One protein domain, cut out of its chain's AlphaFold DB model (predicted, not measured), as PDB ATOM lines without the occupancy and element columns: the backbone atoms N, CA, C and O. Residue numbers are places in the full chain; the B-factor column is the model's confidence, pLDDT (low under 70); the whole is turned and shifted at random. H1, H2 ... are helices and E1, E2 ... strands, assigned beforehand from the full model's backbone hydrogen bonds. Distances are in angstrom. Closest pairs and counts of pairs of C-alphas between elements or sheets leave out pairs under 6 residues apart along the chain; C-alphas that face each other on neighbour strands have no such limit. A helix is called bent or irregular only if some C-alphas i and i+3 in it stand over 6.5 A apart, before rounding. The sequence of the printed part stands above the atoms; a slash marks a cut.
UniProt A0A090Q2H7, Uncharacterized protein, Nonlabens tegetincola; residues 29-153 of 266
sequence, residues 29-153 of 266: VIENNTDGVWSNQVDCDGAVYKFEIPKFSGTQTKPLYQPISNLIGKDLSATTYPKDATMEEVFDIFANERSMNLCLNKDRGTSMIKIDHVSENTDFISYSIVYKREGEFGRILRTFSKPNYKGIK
ATOM      1  N   VAL A  29      37.007   9.973   1.348       37.16
ATOM      2  CA  VAL A  29      37.121  10.831   0.167       37.16
ATOM      3  C   VAL A  29      35.869  10.575  -0.659       37.16
ATOM      4  O   VAL A  29      35.743   9.548  -1.322       37.16
ATOM      5  N   ILE A  30      34.907  11.486  -0.532       48.22
ATOM      6  CA  ILE A  30      33.808  11.641  -1.482       48.22
ATOM      7  C   ILE A  30      34.358  12.591  -2.542       48.22
ATOM      8  O   ILE A  30      34.288  13.799  -2.351       48.22
ATOM      9  N   GLU A  31      34.930  12.078  -3.630       37.12
ATOM     10  CA  GLU A  31      35.140  12.912  -4.814       37.12
ATOM     11  C   GLU A  31      34.692  12.211  -6.099       37.12
ATOM     12  O   GLU A  31      35.118  11.106  -6.429       37.12
ATOM     13  N   ASN A  32      33.846  12.967  -6.808       37.53
ATOM     14  CA  ASN A  32      33.293  12.811  -8.151       37.53
ATOM     15  C   ASN A  32      32.153  11.787  -8.331       37.53
ATOM     16  O   ASN A  32      32.370  10.620  -8.634       37.53
ATOM     17  N   ASN A  33      30.926  12.332  -8.279       47.94
ATOM     18  CA  ASN A  33      29.697  11.868  -8.956       47.94
ATOM     19  C   ASN A  33      28.733  10.912  -8.236       47.94
ATOM     20  O   ASN A  33      27.792  10.412  -8.856       47.94
ATOM     21  N   THR A  34      28.824  10.787  -6.913       50.72
ATOM     22  CA  THR A  34      27.596  10.544  -6.137       50.72
ATOM     23  C   THR A  34      26.768  11.831  -6.086       50.72
ATOM     24  O   THR A  34      27.342  12.873  -5.774       50.72
ATOM     25  N   ASP A  35      25.437  11.779  -6.231       56.78
ATOM     26  CA  ASP A  35      24.530  12.918  -5.926       56.78
ATOM     27  C   ASP A  35      24.448  13.198  -4.401       56.78
ATOM     28  O   ASP A  35      23.485  13.763  -3.876       56.78
ATOM     29  N   GLY A  36      25.452  12.737  -3.656       79.56
ATOM     30  CA  GLY A  36      25.506  12.662  -2.212       79.56
ATOM     31  C   GLY A  36      25.155  11.272  -1.688       79.56
ATOM     32  O   GLY A  36      25.360  10.238  -2.324       79.56
ATOM     33  N   VAL A  37      24.631  11.264  -0.473       88.94
ATOM     34  CA  VAL A  37      24.322  10.066   0.304       88.94
ATOM     35  C   VAL A  37      22.868  10.174   0.744       88.94
ATOM     36  O   VAL A  37      22.435  11.245   1.171       88.94
ATOM     37  N   TRP A  38      22.088   9.098   0.622       91.56
ATOM     38  CA  TRP A  38      20.850   8.993   1.394       91.56
ATOM     39  C   TRP A  38      21.233   8.541   2.796       91.56
ATOM     40  O   TRP A  38      21.895   7.514   2.950       91.56
ATOM     41  N   SER A  39      20.864   9.335   3.801       92.00
ATOM     42  CA  SER A  39      21.185   9.056   5.195       92.00
ATOM     43  C   SER A  39      19.946   9.166   6.068       92.00
ATOM     44  O   SER A  39      19.141  10.081   5.905       92.00
ATOM     45  N   ASN A  40      19.818   8.233   7.002       92.31
ATOM     46  CA  ASN A  40      18.825   8.269   8.059       92.31
ATOM     47  C   ASN A  40      19.496   7.911   9.391       92.31
ATOM     48  O   ASN A  40      20.401   7.071   9.432       92.31
ATOM     49  N   GLN A  41      19.053   8.566  10.462       90.12
ATOM     50  CA  GLN A  41      19.477   8.299  11.828       90.12
ATOM     51  C   GLN A  41      18.247   8.025  12.690       90.12
ATOM     52  O   GLN A  41      17.248   8.738  12.590       90.12
ATOM     53  N   VAL A  42      18.353   7.011  13.543       86.00
ATOM     54  CA  VAL A  42      17.327   6.627  14.511       86.00
ATOM     55  C   VAL A  42      17.940   6.639  15.900       86.00
ATOM     56  O   VAL A  42      18.919   5.935  16.145       86.00
ATOM     57  N   ASP A  43      17.327   7.386  16.810       87.62
ATOM     58  CA  ASP A  43      17.715   7.426  18.216       87.62
ATOM     59  C   ASP A  43      16.696   6.621  19.045       87.62
ATOM     60  O   ASP A  43      15.510   6.952  19.070       87.62
ATOM     61  N   CYS A  44      17.139   5.557  19.723       82.19
ATOM     62  CA  CYS A  44      16.294   4.696  20.563       82.19
ATOM     63  C   CYS A  44      17.016   4.348  21.872       82.19
ATOM     64  O   CYS A  44      18.073   3.724  21.836       82.19
ATOM     65  N   ASP A  45      16.431   4.671  23.031       78.38
ATOM     66  CA  ASP A  45      16.951   4.303  24.363       78.38
ATOM     67  C   ASP A  45      18.459   4.578  24.561       78.38
ATOM     68  O   ASP A  45      19.191   3.734  25.079       78.38
ATOM     69  N   GLY A  46      18.943   5.729  24.089       78.00
ATOM     70  CA  GLY A  46      20.360   6.110  24.173       78.00
ATOM     71  C   GLY A  46      21.272   5.504  23.097       78.00
ATOM     72  O   GLY A  46      22.418   5.925  22.982       78.00
ATOM     73  N   ALA A  47      20.777   4.582  22.266       82.69
ATOM     74  CA  ALA A  47      21.496   4.067  21.103       82.69
ATOM     75  C   ALA A  47      21.180   4.884  19.841       82.69
ATOM     76  O   ALA A  47      20.033   5.271  19.610       82.69
ATOM     77  N   VAL A  48      22.201   5.088  19.006       86.00
ATOM     78  CA  VAL A  48      22.099   5.775  17.713       86.00
ATOM     79  C   VAL A  48      22.358   4.772  16.592       86.00
ATOM     80  O   VAL A  48      23.431   4.170  16.522       86.00
ATOM     81  N   TYR A  49      21.391   4.614  15.694       88.75
ATOM     82  CA  TYR A  49      21.483   3.751  14.519       88.75
ATOM     83  C   TYR A  49      21.568   4.610  13.263       88.75
ATOM     84  O   TYR A  49      20.747   5.505  13.068       88.75
ATOM     85  N   LYS A  50      22.551   4.338  12.400       90.38
ATOM     86  CA  LYS A  50      22.792   5.115  11.179       90.38
ATOM     87  C   LYS A  50      22.742   4.231   9.941       90.38
ATOM     88  O   LYS A  50      23.372   3.169   9.895       90.38
ATOM     89  N   PHE A  51      22.029   4.705   8.928       94.00
ATOM     90  CA  PHE A  51      21.925   4.068   7.622       94.00
ATOM     91  C   PHE A  51      22.376   5.041   6.541       94.00
ATOM     92  O   PHE A  51      21.880   6.163   6.475       94.00
ATOM     93  N   GLU A  52      23.306   4.613   5.694       93.75
ATOM     94  CA  GLU A  52      23.862   5.402   4.598       93.75
ATOM     95  C   GLU A  52      23.967   4.554   3.333       93.75
ATOM     96  O   GLU A  52      24.565   3.476   3.351       93.75
ATOM     97  N   ILE A  53      23.435   5.051   2.217       93.62
ATOM     98  CA  ILE A  53      23.612   4.426   0.901       93.62
ATOM     99  C   ILE A  53      23.975   5.482  -0.160       93.62
ATOM    100  O   ILE A  53      23.526   6.629  -0.074       93.62
ATOM    101  N   PRO A  54      24.831   5.140  -1.141       92.38
ATOM    102  CA  PRO A  54      25.275   6.087  -2.159       92.38
ATOM    103  C   PRO A  54      24.132   6.467  -3.100       92.38
ATOM    104  O   PRO A  54      23.331   5.606  -3.457       92.38
ATOM    105  N   LYS A  55      24.087   7.728  -3.546       90.56
ATOM    106  CA  LYS A  55      23.192   8.159  -4.628       90.56
ATOM    107  C   LYS A  55      23.935   8.123  -5.958       90.56
ATOM    108  O   LYS A  55      24.873   8.888  -6.160       90.56
ATOM    109  N   PHE A  56      23.519   7.247  -6.860       89.06
ATOM    110  CA  PHE A  56      24.031   7.183  -8.227       89.06
ATOM    111  C   PHE A  56      23.154   8.001  -9.173       89.06
ATOM    112  O   PHE A  56      21.932   7.828  -9.186       89.06
ATOM    113  N   SER A  57      23.793   8.825 -10.000       76.88
ATOM    114  CA  SER A  57      23.143   9.608 -11.050       76.88
ATOM    115  C   SER A  57      22.947   8.788 -12.339       76.88
ATOM    116  O   SER A  57      23.651   7.810 -12.611       76.88
ATOM    117  N   GLY A  58      21.966   9.176 -13.164       75.44
ATOM    118  CA  GLY A  58      21.721   8.592 -14.490       75.44
ATOM    119  C   GLY A  58      20.531   7.627 -14.584       75.44
ATOM    120  O   GLY A  58      19.837   7.337 -13.616       75.44
ATOM    121  N   THR A  59      20.266   7.134 -15.797       66.81
ATOM    122  CA  THR A  59      19.017   6.420 -16.138       66.81
ATOM    123  C   THR A  59      19.084   4.895 -15.997       66.81
ATOM    124  O   THR A  59      18.049   4.236 -16.044       66.81
ATOM    125  N   GLN A  60      20.273   4.308 -15.815       79.44
ATOM    126  CA  GLN A  60      20.476   2.849 -15.734       79.44
ATOM    127  C   GLN A  60      21.139   2.405 -14.420       79.44
ATOM    128  O   GLN A  60      21.996   1.531 -14.404       79.44
ATOM    129  N   THR A  61      20.744   2.994 -13.295       85.19
ATOM    130  CA  THR A  61      21.373   2.760 -11.980       85.19
ATOM    131  C   THR A  61      20.891   1.494 -11.266       85.19
ATOM    132  O   THR A  61      21.480   1.077 -10.271       85.19
ATOM    133  N   LYS A  62      19.858   0.816 -11.785       88.12
ATOM    134  CA  LYS A  62      19.281  -0.394 -11.174       88.12
ATOM    135  C   LYS A  62      20.316  -1.488 -10.832       88.12
ATOM    136  O   LYS A  62      20.252  -2.005  -9.717       88.12
ATOM    137  N   PRO A  63      21.291  -1.835 -11.702       91.06
ATOM    138  CA  PRO A  63      22.325  -2.815 -11.359       91.06
ATOM    139  C   PRO A  63      23.213  -2.388 -10.182       91.06
ATOM    140  O   PRO A  63      23.628  -3.244  -9.401       91.06
ATOM    141  N   LEU A  64      23.464  -1.081 -10.032       92.62
ATOM    142  CA  LEU A  64      24.265  -0.515  -8.942       92.62
ATOM    143  C   LEU A  64      23.542  -0.654  -7.599       92.62
ATOM    144  O   LEU A  64      24.162  -0.951  -6.583       92.62
ATOM    145  N   TYR A  65      22.219  -0.494  -7.594       93.50
ATOM    146  CA  TYR A  65      21.425  -0.599  -6.373       93.50
ATOM    147  C   TYR A  65      21.072  -2.030  -5.979       93.50
ATOM    148  O   TYR A  65      20.885  -2.285  -4.794       93.50
ATOM    149  N   GLN A  66      21.042  -2.986  -6.915       92.81
ATOM    150  CA  GLN A  66      20.591  -4.357  -6.640       92.81
ATOM    151  C   GLN A  66      21.219  -4.997  -5.381       92.81
ATOM    152  O   GLN A  66      20.481  -5.596  -4.596       92.81
ATOM    153  N   PRO A  67      22.540  -4.890  -5.118       94.75
ATOM    154  CA  PRO A  67      23.134  -5.451  -3.902       94.75
ATOM    155  C   PRO A  67      22.636  -4.777  -2.616       94.75
ATOM    156  O   PRO A  67      22.484  -5.452  -1.603       94.75
ATOM    157  N   ILE A  68      22.364  -3.471  -2.671       95.31
ATOM    158  CA  ILE A  68      21.840  -2.676  -1.555       95.31
ATOM    159  C   ILE A  68      20.370  -3.028  -1.327       95.31
ATOM    160  O   ILE A  68      19.995  -3.359  -0.206       95.31
ATOM    161  N   SER A  69      19.556  -3.066  -2.390       93.06
ATOM    162  CA  SER A  69      18.151  -3.482  -2.325       93.06
ATOM    163  C   SER A  69      18.005  -4.895  -1.756       93.06
ATOM    164  O   SER A  69      17.127  -5.139  -0.938       93.06
ATOM    165  N   ASN A  70      18.897  -5.821  -2.126       93.00
ATOM    166  CA  ASN A  70      18.915  -7.177  -1.570       93.00
ATOM    167  C   ASN A  70      19.256  -7.214  -0.072       93.00
ATOM    168  O   ASN A  70      18.839  -8.145   0.612       93.00
ATOM    169  N   LEU A  71      20.059  -6.269   0.428       94.56
ATOM    170  CA  LEU A  71      20.367  -6.162   1.853       94.56
ATOM    171  C   LEU A  71      19.151  -5.632   2.612       94.56
ATOM    172  O   LEU A  71      18.650  -6.320   3.496       94.56
ATOM    173  N   ILE A  72      18.664  -4.448   2.238       93.25
ATOM    174  CA  ILE A  72      17.585  -3.775   2.972       93.25
ATOM    175  C   ILE A  72      16.239  -4.485   2.805       93.25
ATOM    176  O   ILE A  72      15.451  -4.549   3.741       93.25
ATOM    177  N   GLY A  73      16.009  -5.123   1.654       91.25
ATOM    178  CA  GLY A  73      14.797  -5.889   1.372       91.25
ATOM    179  C   GLY A  73      14.615  -7.123   2.258       91.25
ATOM    180  O   GLY A  73      13.505  -7.631   2.350       91.25
ATOM    181  N   LYS A  74      15.662  -7.596   2.950       90.56
ATOM    182  CA  LYS A  74      15.534  -8.667   3.959       90.56
ATOM    183  C   LYS A  74      14.795  -8.219   5.213       90.56
ATOM    184  O   LYS A  74      14.310  -9.071   5.953       90.56
ATOM    185  N   ASP A  75      14.764  -6.915   5.463       89.69
ATOM    186  CA  ASP A  75      14.108  -6.338   6.629       89.69
ATOM    187  C   ASP A  75      12.748  -5.716   6.285       89.69
ATOM    188  O   ASP A  75      12.059  -5.275   7.197       89.69
ATOM    189  N   LEU A  76      12.366  -5.717   5.001       88.12
ATOM    190  CA  LEU A  76      11.081  -5.230   4.505       88.12
ATOM    191  C   LEU A  76      10.053  -6.361   4.407       88.12
ATOM    192  O   LEU A  76      10.375  -7.490   4.028       88.12
ATOM    193  N   SER A  77       8.781  -6.053   4.669       76.19
ATOM    194  CA  SER A  77       7.693  -6.982   4.351       76.19
ATOM    195  C   SER A  77       7.486  -7.084   2.828       76.19
ATOM    196  O   SER A  77       7.585  -6.096   2.098       76.19
ATOM    197  N   ALA A  78       7.135  -8.272   2.318       63.12
ATOM    198  CA  ALA A  78       6.873  -8.486   0.885       63.12
ATOM    199  C   ALA A  78       5.712  -7.632   0.326       63.12
ATOM    200  O   ALA A  78       5.542  -7.546  -0.889       63.12
ATOM    201  N   THR A  79       4.908  -7.016   1.199       65.44
ATOM    202  CA  THR A  79       3.786  -6.141   0.843       65.44
ATOM    203  C   THR A  79       4.108  -4.647   0.936       65.44
ATOM    204  O   THR A  79       3.230  -3.847   0.623       65.44
ATOM    205  N   THR A  80       5.312  -4.242   1.369       70.44
ATOM    206  CA  THR A  80       5.539  -2.837   1.756       70.44
ATOM    207  C   THR A  80       5.848  -1.882   0.599       70.44
ATOM    208  O   THR A  80       5.685  -0.679   0.780       70.44
ATOM    209  N   TYR A  81       6.268  -2.338  -0.588       77.06
ATOM    210  CA  TYR A  81       6.589  -1.397  -1.671       77.06
ATOM    211  C   TYR A  81       6.252  -1.901  -3.087       77.06
ATOM    212  O   TYR A  81       6.330  -3.105  -3.354       77.06
ATOM    213  N   PRO A  82       5.862  -0.995  -4.011       77.44
ATOM    214  CA  PRO A  82       5.597  -1.325  -5.414       77.44
ATOM    215  C   PRO A  82       6.803  -1.940  -6.137       77.44
ATOM    216  O   PRO A  82       7.954  -1.629  -5.841       77.44
ATOM    217  N   LYS A  83       6.557  -2.778  -7.153       77.38
ATOM    218  CA  LYS A  83       7.634  -3.404  -7.958       77.38
ATOM    219  C   LYS A  83       8.489  -2.392  -8.732       77.38
ATOM    220  O   LYS A  83       9.602  -2.723  -9.137       77.38
ATOM    221  N   ASP A  84       7.938  -1.217  -8.988       82.88
ATOM    222  CA  ASP A  84       8.515  -0.095  -9.718       82.88
ATOM    223  C   ASP A  84       9.010   1.034  -8.804       82.88
ATOM    224  O   ASP A  84       9.465   2.054  -9.318       82.88
ATOM    225  N   ALA A  85       8.985   0.835  -7.478       86.19
ATOM    226  CA  ALA A  85       9.526   1.797  -6.527       86.19
ATOM    227  C   ALA A  85      10.990   2.130  -6.845       86.19
ATOM    228  O   ALA A  85      11.823   1.256  -7.126       86.19
ATOM    229  N   THR A  86      11.300   3.417  -6.783       89.44
ATOM    230  CA  THR A  86      12.654   3.950  -6.880       89.44
ATOM    231  C   THR A  86      13.484   3.524  -5.672       89.44
ATOM    232  O   THR A  86      12.958   3.193  -4.611       89.44
ATOM    233  N   MET A  87      14.813   3.544  -5.803       91.00
ATOM    234  CA  MET A  87      15.677   3.190  -4.673       91.00
ATOM    235  C   MET A  87      15.504   4.141  -3.476       91.00
ATOM    236  O   MET A  87      15.643   3.698  -2.339       91.00
ATOM    237  N   GLU A  88      15.170   5.408  -3.729       90.56
ATOM    238  CA  GLU A  88      14.850   6.391  -2.690       90.56
ATOM    239  C   GLU A  88      13.634   5.949  -1.874       90.56
ATOM    240  O   GLU A  88      13.738   5.779  -0.664       90.56
ATOM    241  N   GLU A  89      12.524   5.631  -2.546       90.94
ATOM    242  CA  GLU A  89      11.304   5.152  -1.888       90.94
ATOM    243  C   GLU A  89      11.557   3.863  -1.096       90.94
ATOM    244  O   GLU A  89      11.105   3.729   0.040       90.94
ATOM    245  N   VAL A  90      12.313   2.912  -1.660       92.00
ATOM    246  CA  VAL A  90      12.656   1.665  -0.955       92.00
ATOM    247  C   VAL A  90      13.512   1.952   0.285       92.00
ATOM    248  O   VAL A  90      13.309   1.321   1.324       92.00
ATOM    249  N   PHE A  91      14.458   2.892   0.201       93.44
ATOM    250  CA  PHE A  91      15.295   3.282   1.334       93.44
ATOM    251  C   PHE A  91      14.492   3.982   2.432       93.44
ATOM    252  O   PHE A  91      14.664   3.641   3.601       93.44
ATOM    253  N   ASP A  92      13.585   4.890   2.075       91.50
ATOM    254  CA  ASP A  92      12.736   5.600   3.034       91.50
ATOM    255  C   ASP A  92      11.788   4.642   3.765       91.50
ATOM    256  O   ASP A  92      11.641   4.707   4.989       91.50
ATOM    257  N   ILE A  93      11.181   3.697   3.040       92.00
ATOM    258  CA  ILE A  93      10.336   2.650   3.632       92.00
ATOM    259  C   ILE A  93      11.157   1.784   4.591       92.00
ATOM    260  O   ILE A  93      10.727   1.541   5.720       92.00
ATOM    261  N   PHE A  94      12.357   1.367   4.177       93.12
ATOM    262  CA  PHE A  94      13.281   0.625   5.032       93.12
ATOM    263  C   PHE A  94      13.624   1.406   6.298       93.12
ATOM    264  O   PHE A  94      13.436   0.888   7.396       93.12
ATOM    265  N   ALA A  95      14.076   2.650   6.170       90.62
ATOM    266  CA  ALA A  95      14.463   3.476   7.304       90.62
ATOM    267  C   ALA A  95      13.307   3.642   8.304       90.62
ATOM    268  O   ALA A  95      13.505   3.482   9.511       90.62
ATOM    269  N   ASN A  96      12.086   3.866   7.815       88.69
ATOM    270  CA  ASN A  96      10.892   3.985   8.651       88.69
ATOM    271  C   ASN A  96      10.536   2.669   9.366       88.69
ATOM    272  O   ASN A  96      10.332   2.667  10.582       88.69
ATOM    273  N   GLU A  97      10.501   1.534   8.657       89.31
ATOM    274  CA  GLU A  97      10.243   0.226   9.281       89.31
ATOM    275  C   GLU A  97      11.324  -0.139  10.307       89.31
ATOM    276  O   GLU A  97      11.020  -0.654  11.388       89.31
ATOM    277  N   ARG A  98      12.595   0.148  10.005       88.50
ATOM    278  CA  ARG A  98      13.700  -0.069  10.942       88.50
ATOM    279  C   ARG A  98      13.582   0.821  12.168       88.50
ATOM    280  O   ARG A  98      13.779   0.311  13.266       88.50
ATOM    281  N   SER A  99      13.196   2.085  12.008       83.81
ATOM    282  CA  SER A  99      13.002   3.017  13.127       83.81
ATOM    283  C   SER A  99      11.990   2.489  14.145       83.81
ATOM    284  O   SER A  99      12.264   2.464  15.342       83.81
ATOM    285  N   MET A 100      10.847   1.983  13.669       82.19
ATOM    286  CA  MET A 100       9.813   1.408  14.540       82.19
ATOM    287  C   MET A 100      10.290   0.138  15.256       82.19
ATOM    288  O   MET A 100       9.957  -0.091  16.416       82.19
ATOM    289  N   ASN A 101      11.067  -0.699  14.565       85.06
ATOM    290  CA  ASN A 101      11.469  -2.005  15.077       85.06
ATOM    291  C   ASN A 101      12.697  -1.954  15.990       85.06
ATOM    292  O   ASN A 101      12.755  -2.722  16.946       85.06
ATOM    293  N   LEU A 102      13.664  -1.071  15.732       83.81
ATOM    294  CA  LEU A 102      14.897  -0.974  16.520       83.81
ATOM    295  C   LEU A 102      14.633  -0.544  17.964       83.81
ATOM    296  O   LEU A 102      15.235  -1.101  18.877       83.81
ATOM    297  N   CYS A 103      13.684   0.369  18.180       77.50
ATOM    298  CA  CYS A 103      13.281   0.781  19.524       77.50
ATOM    299  C   CYS A 103      12.553  -0.339  20.301       77.50
ATOM    300  O   CYS A 103      12.510  -0.305  21.524       77.50
ATOM    301  N   LEU A 104      11.978  -1.334  19.613       79.12
ATOM    302  CA  LEU A 104      11.209  -2.425  20.233       79.12
ATOM    303  C   LEU A 104      11.999  -3.740  20.342       79.12
ATOM    304  O   LEU A 104      11.747  -4.540  21.238       79.12
ATOM    305  N   ASN A 105      12.927  -3.986  19.416       71.69
ATOM    306  CA  ASN A 105      13.759  -5.184  19.315       71.69
ATOM    307  C   ASN A 105      15.113  -4.824  18.684       71.69
ATOM    308  O   ASN A 105      15.305  -4.946  17.470       71.69
ATOM    309  N   LYS A 106      16.064  -4.413  19.531       67.38
ATOM    310  CA  LYS A 106      17.381  -3.881  19.132       67.38
ATOM    311  C   LYS A 106      18.210  -4.844  18.269       67.38
ATOM    312  O   LYS A 106      18.980  -4.394  17.422       67.38
ATOM    313  N   ASP A 107      18.006  -6.153  18.428       68.19
ATOM    314  CA  ASP A 107      18.875  -7.182  17.841       68.19
ATOM    315  C   ASP A 107      18.347  -7.809  16.541       68.19
ATOM    316  O   ASP A 107      19.038  -8.620  15.927       68.19
ATOM    317  N   ARG A 108      17.133  -7.467  16.082       82.00
ATOM    318  CA  ARG A 108      16.531  -8.116  14.902       82.00
ATOM    319  C   ARG A 108      16.656  -7.255  13.650       82.00
ATOM    320  O   ARG A 108      16.074  -6.175  13.599       82.00
ATOM    321  N   GLY A 109      17.299  -7.774  12.602       89.06
ATOM    322  CA  GLY A 109      17.471  -7.105  11.303       89.06
ATOM    323  C   GLY A 109      18.691  -6.182  11.244       89.06
ATOM    324  O   GLY A 109      19.604  -6.294  12.066       89.06
ATOM    325  N   THR A 110      18.750  -5.302  10.242       92.44
ATOM    326  CA  THR A 110      19.884  -4.384  10.040       92.44
ATOM    327  C   THR A 110      19.865  -3.245  11.060       92.44
ATOM    328  O   THR A 110      18.847  -2.573  11.247       92.44
ATOM    329  N   SER A 111      20.998  -3.018  11.719       91.00
ATOM    330  CA  SER A 111      21.199  -1.962  12.720       91.00
ATOM    331  C   SER A 111      22.201  -0.895  12.274       91.00
ATOM    332  O   SER A 111      22.260   0.179  12.859       91.00
ATOM    333  N   MET A 112      22.972  -1.153  11.220       91.69
ATOM    334  CA  MET A 112      23.918  -0.182  10.676       91.69
ATOM    335  C   MET A 112      24.126  -0.428   9.188       91.69
ATOM    336  O   MET A 112      24.296  -1.577   8.781       91.69
ATOM    337  N   ILE A 113      24.187   0.645   8.401       94.81
ATOM    338  CA  ILE A 113      24.731   0.647   7.038       94.81
ATOM    339  C   ILE A 113      25.608   1.893   6.908       94.81
ATOM    340  O   ILE A 113      25.125   2.998   7.134       94.81
ATOM    341  N   LYS A 114      26.879   1.719   6.556       93.06
ATOM    342  CA  LYS A 114      27.859   2.796   6.393       93.06
ATOM    343  C   LYS A 114      28.560   2.660   5.052       93.06
ATOM    344  O   LYS A 114      28.936   1.555   4.654       93.06
ATOM    345  N   ILE A 115      28.772   3.781   4.376       92.44
ATOM    346  CA  ILE A 115      29.590   3.829   3.164       92.44
ATOM    347  C   ILE A 115      31.057   3.948   3.582       92.44
ATOM    348  O   ILE A 115      31.440   4.909   4.243       92.44
ATOM    349  N   ASP A 116      31.883   2.987   3.173       90.62
ATOM    350  CA  ASP A 116      33.333   3.053   3.378       90.62
ATOM    351  C   ASP A 116      33.999   3.891   2.284       90.62
ATOM    352  O   ASP A 116      34.851   4.724   2.568       90.62
ATOM    353  N   HIS A 117      33.619   3.678   1.022       89.19
ATOM    354  CA  HIS A 117      34.021   4.541  -0.088       89.19
ATOM    355  C   HIS A 117      33.073   4.376  -1.277       89.19
ATOM    356  O   HIS A 117      32.415   3.344  -1.436       89.19
ATOM    357  N   VAL A 118      33.081   5.382  -2.148       90.50
ATOM    358  CA  VAL A 118      32.591   5.304  -3.523       90.50
ATOM    359  C   VAL A 118      33.690   5.867  -4.410       90.50
ATOM    360  O   VAL A 118      34.311   6.869  -4.069       90.50
ATOM    361  N   SER A 119      33.976   5.206  -5.519       87.44
ATOM    362  CA  SER A 119      34.972   5.645  -6.488       87.44
ATOM    363  C   SER A 119      34.423   5.458  -7.887       87.44
ATOM    364  O   SER A 119      33.879   4.409  -8.225       87.44
ATOM    365  N   GLU A 120      34.566   6.481  -8.711       83.50
ATOM    366  CA  GLU A 120      34.025   6.504 -10.058       83.50
ATOM    367  C   GLU A 120      35.005   7.195 -11.000       83.50
ATOM    368  O   GLU A 120      35.662   8.174 -10.648       83.50
ATOM    369  N   ASN A 121      35.086   6.688 -12.225       80.25
ATOM    370  CA  ASN A 121      35.741   7.373 -13.329       80.25
ATOM    371  C   ASN A 121      34.926   7.186 -14.623       80.25
ATOM    372  O   ASN A 121      33.740   6.834 -14.605       80.25
ATOM    373  N   THR A 122      35.544   7.451 -15.771       81.25
ATOM    374  CA  THR A 122      34.932   7.266 -17.094       81.25
ATOM    375  C   THR A 122      34.578   5.815 -17.413       81.25
ATOM    376  O   THR A 122      33.650   5.573 -18.184       81.25
ATOM    377  N   ASP A 123      35.273   4.853 -16.810       83.00
ATOM    378  CA  ASP A 123      35.223   3.436 -17.166       83.00
ATOM    379  C   ASP A 123      34.524   2.562 -16.115       83.00
ATOM    380  O   ASP A 123      33.999   1.506 -16.472       83.00
ATOM    381  N   PHE A 124      34.450   2.977 -14.847       86.88
ATOM    382  CA  PHE A 124      33.795   2.202 -13.792       86.88
ATOM    383  C   PHE A 124      33.127   3.044 -12.700       86.88
ATOM    384  O   PHE A 124      33.417   4.225 -12.519       86.88
ATOM    385  N   ILE A 125      32.241   2.381 -11.953       90.25
ATOM    386  CA  ILE A 125      31.751   2.797 -10.632       90.25
ATOM    387  C   ILE A 125      32.050   1.668  -9.652       90.25
ATOM    388  O   ILE A 125      31.796   0.498  -9.946       90.25
ATOM    389  N   SER A 126      32.587   2.008  -8.489       92.88
ATOM    390  CA  SER A 126      32.889   1.080  -7.417       92.88
ATOM    391  C   SER A 126      32.480   1.643  -6.067       92.88
ATOM    392  O   SER A 126      32.503   2.852  -5.856       92.88
ATOM    393  N   TYR A 127      32.075   0.774  -5.150       94.25
ATOM    394  CA  TYR A 127      31.755   1.180  -3.791       94.25
ATOM    395  C   TYR A 127      31.977   0.050  -2.794       94.25
ATOM    396  O   TYR A 127      31.874  -1.143  -3.117       94.25
ATOM    397  N   SER A 128      32.214   0.454  -1.548       94.81
ATOM    398  CA  SER A 128      32.166  -0.420  -0.389       94.81
ATOM    399  C   SER A 128      31.178   0.088   0.647       94.81
ATOM    400  O   SER A 128      31.185   1.261   1.009       94.81
ATOM    401  N   ILE A 129      30.347  -0.827   1.135       95.12
ATOM    402  CA  ILE A 129      29.411  -0.604   2.231       95.12
ATOM    403  C   ILE A 129      29.689  -1.643   3.309       95.12
ATOM    404  O   ILE A 129      29.800  -2.834   3.006       95.12
ATOM    405  N   VAL A 130      29.755  -1.202   4.559       94.56
ATOM    406  CA  VAL A 130      29.792  -2.063   5.743       94.56
ATOM    407  C   VAL A 130      28.438  -1.996   6.421       94.56
ATOM    408  O   VAL A 130      27.840  -0.928   6.528       94.56
ATOM    409  N   TYR A 131      27.937  -3.132   6.884       94.12
ATOM    410  CA  TYR A 131      26.667  -3.196   7.593       94.12
ATOM    411  C   TYR A 131      26.753  -4.121   8.805       94.12
ATOM    412  O   TYR A 131      27.613  -5.000   8.861       94.12
ATOM    413  N   LYS A 132      25.854  -3.924   9.774       92.19
ATOM    414  CA  LYS A 132      25.627  -4.850  10.894       92.19
ATOM    415  C   LYS A 132      24.177  -5.318  10.838       92.19
ATOM    416  O   LYS A 132      23.267  -4.489  10.773       92.19
ATOM    417  N   ARG A 133      23.953  -6.632  10.817       91.06
ATOM    418  CA  ARG A 133      22.620  -7.253  10.788       91.06
ATOM    419  C   ARG A 133      22.594  -8.417  11.763       91.06
ATOM    420  O   ARG A 133      23.432  -9.301  11.661       91.06
ATOM    421  N   GLU A 134      21.632  -8.408  12.683       88.56
ATOM    422  CA  GLU A 134      21.464  -9.473  13.690       88.56
ATOM    423  C   GLU A 134      22.748  -9.738  14.502       88.56
ATOM    424  O   GLU A 134      23.111 -10.873  14.782       88.56
ATOM    425  N   GLY A 135      23.480  -8.671  14.842       84.56
ATOM    426  CA  GLY A 135      24.744  -8.764  15.577       84.56
ATOM    427  C   GLY A 135      25.974  -9.070  14.715       84.56
ATOM    428  O   GLY A 135      27.085  -8.802  15.162       84.56
ATOM    429  N   GLU A 136      25.808  -9.528  13.472       87.62
ATOM    430  CA  GLU A 136      26.921  -9.881  12.588       87.62
ATOM    431  C   GLU A 136      27.301  -8.750  11.629       87.62
ATOM    432  O   GLU A 136      26.444  -8.056  11.068       87.62
ATOM    433  N   PHE A 137      28.605  -8.592  11.397       90.56
ATOM    434  CA  PHE A 137      29.115  -7.689  10.374       90.56
ATOM    435  C   PHE A 137      29.029  -8.303   8.979       90.56
ATOM    436  O   PHE A 137      29.261  -9.490   8.757       90.56
ATOM    437  N   GLY A 138      28.745  -7.442   8.010       92.75
ATOM    438  CA  GLY A 138      28.725  -7.766   6.601       92.75
ATOM    439  C   GLY A 138      29.355  -6.662   5.765       92.75
ATOM    440  O   GLY A 138      29.486  -5.515   6.200       92.75
ATOM    441  N   ARG A 139      29.745  -7.008   4.537       94.94
ATOM    442  CA  ARG A 139      30.331  -6.060   3.595       94.94
ATOM    443  C   ARG A 139      29.797  -6.285   2.187       94.94
ATOM    444  O   ARG A 139      29.751  -7.406   1.686       94.94
ATOM    445  N   ILE A 140      29.431  -5.197   1.521       95.88
ATOM    446  CA  ILE A 140      29.183  -5.163   0.083       95.88
ATOM    447  C   ILE A 140      30.397  -4.492  -0.557       95.88
ATOM    448  O   ILE A 140      30.707  -3.347  -0.248       95.88
ATOM    449  N   LEU A 141      31.082  -5.211  -1.443       96.19
ATOM    450  CA  LEU A 141      32.123  -4.682  -2.328       96.19
ATOM    451  C   LEU A 141      31.662  -4.884  -3.760       96.19
ATOM    452  O   LEU A 141      31.324  -6.012  -4.133       96.19
ATOM    453  N   ARG A 142      31.579  -3.821  -4.554       96.06
ATOM    454  CA  ARG A 142      31.160  -3.947  -5.950       96.06
ATOM    455  C   ARG A 142      31.938  -3.009  -6.847       96.06
ATOM    456  O   ARG A 142      32.203  -1.868  -6.487       96.06
ATOM    457  N   THR A 143      32.202  -3.493  -8.053       94.56
ATOM    458  CA  THR A 143      32.713  -2.716  -9.176       94.56
ATOM    459  C   THR A 143      31.886  -3.056 -10.401       94.56
ATOM    460  O   THR A 143      31.621  -4.231 -10.673       94.56
ATOM    461  N   PHE A 144      31.498  -2.031 -11.148       92.62
ATOM    462  CA  PHE A 144      30.711  -2.137 -12.366       92.62
ATOM    463  C   PHE A 144      31.396  -1.365 -13.491       92.62
ATOM    464  O   PHE A 144      31.696  -0.185 -13.319       92.62
ATOM    465  N   SER A 145      31.614  -1.997 -14.646       89.69
ATOM    466  CA  SER A 145      32.141  -1.304 -15.827       89.69
ATOM    467  C   SER A 145      31.054  -0.520 -16.561       89.69
ATOM    468  O   SER A 145      29.949  -1.018 -16.789       89.69
ATOM    469  N   LYS A 146      31.379   0.702 -16.975       86.56
ATOM    470  CA  LYS A 146      30.547   1.562 -17.819       86.56
ATOM    471  C   LYS A 146      30.657   1.169 -19.303       86.56
ATOM    472  O   LYS A 146      31.657   0.582 -19.714       86.56
ATOM    473  N   PRO A 147      29.638   1.481 -20.129       86.50
ATOM    474  CA  PRO A 147      28.367   2.125 -19.767       86.50
ATOM    475  C   PRO A 147      27.290   1.148 -19.263       86.50
ATOM    476  O   PRO A 147      26.288   1.581 -18.712       86.50
ATOM    477  N   ASN A 148      27.483  -0.163 -19.433       86.00
ATOM    478  CA  ASN A 148      26.428  -1.166 -19.219       86.00
ATOM    479  C   ASN A 148      26.300  -1.653 -17.764       86.00
ATOM    480  O   ASN A 148      25.533  -2.577 -17.497       86.00
ATOM    481  N   TYR A 149      27.100  -1.105 -16.850       90.62
ATOM    482  CA  TYR A 149      27.200  -1.509 -15.447       90.62
ATOM    483  C   TYR A 149      27.314  -3.027 -15.265       90.62
ATOM    484  O   TYR A 149      26.597  -3.643 -14.476       90.62
ATOM    485  N   LYS A 150      28.233  -3.654 -16.011       90.44
ATOM    486  CA  LYS A 150      28.518  -5.083 -15.846       90.44
ATOM    487  C   LYS A 150      29.379  -5.277 -14.600       90.44
ATOM    488  O   LYS A 150      30.450  -4.687 -14.496       90.44
ATOM    489  N   GLY A 151      28.921  -6.123 -13.680       92.12
ATOM    490  CA  GLY A 151      29.671  -6.456 -12.469       92.12
ATOM    491  C   GLY A 151      31.006  -7.134 -12.786       92.12
ATOM    492  O   GLY A 151      31.066  -8.006 -13.654       92.12
ATOM    493  N   ILE A 152      32.050  -6.730 -12.066       92.06
ATOM    494  CA  ILE A 152      33.406  -7.275 -12.158       92.06
ATOM    495  C   ILE A 152      33.702  -8.055 -10.878       92.06
ATOM    496  O   ILE A 152      33.449  -7.571  -9.773       92.06
ATOM    497  N   LYS A 153      34.233  -9.267 -11.027       92.12
ATOM    498  CA  LYS A 153      34.758 -10.099  -9.939       92.12
ATOM    499  C   LYS A 153      36.275 -10.195 -10.037       92.12
ATOM    500  O   LYS A 153      36.856  -9.915 -11.085       92.12
TER     501      LYS A 153
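What this domain is: This is residues 29 to 153 of the 266 residues of an uncharacterized protein of Nonlabens tegetincola (UniProt A0A090Q2H7). Five long strands make a slab, the hairpin E1 and E2 side by side with a twisted sheet of E3, E4 and E5, and two helices cover one face, H1 over the sheet and H2 over the hairpin. The 125 printed residues run E1 E2 H1 H2 E3 E4 E5, mixed helices and strands; the sheet orders, E1 - E2 and E3 - E4 - E5, are antiparallel. The whole is compact, with a radius of gyration of the C-alphas of 14.8 A and spans of 45 by 32 by 25 A.

Where its parts are: Find C-alpha 34 at (27.596, 10.544, -6.137), where E1 begins; it runs 29.6 A to residue 44. E2, residues 47 to 56, also spans 29.6 A. H1, residues 62 to 72, spans 14.6 A and is irregular, with C-alphas 64 and 67 7.1 A apart. H2, residues 87 to 102, spans 21.6 A. E3, residues 110 to 120, and E4, residues 124 to 133, span 26.9 A and 28.6 A. E5, residues 136 to 145, runs 30.1 A to C-alpha 145 at (32.141, -1.304, -15.827).

How they stand to each other: Look first at the hairpin E1 and E2: N 40 and O 51 are 3.0 A apart. E2 and E3 come closest at the C-alphas of Phe 51 and Ile 113, 4.5 A. E3, E4 and E5 form a meander, each strand the antiparallel neighbour of the one before, twisted; N 114 and O 130 are 2.8 A apart, N 129 and O 140 2.9 A. H1 is on this sheet at a height of 9.1 A, making two layers, a helix on one face of a sheet, and runs along the strands, over E4 and, only just, E5, with 3 C-alphas. H2 only grazes that sheet, with residues 94 to 102; its closest C-alphas to E1 are Ser 99 and Val 42, 5.8 A. With residues 87 to 94 alone H2 touches H1, the same way at a shallow tilt of 9 degrees, closest at the C-alphas of Phe 94 and Ile 72, 6.5 A. Every O i to N i+4 pair is within hydrogen-bond range in H2, 5 of 7 in H1.

The domain as a whole: The C-alphas farthest apart, Asp 45 and Pro 147, lie 45.6 A apart. The printed part has no cut; its long link is residues 73 to 86, between H1 and H2. Look for low pLDDT at residues 29 to 35, 59, 78 to 79 and 106 to 107.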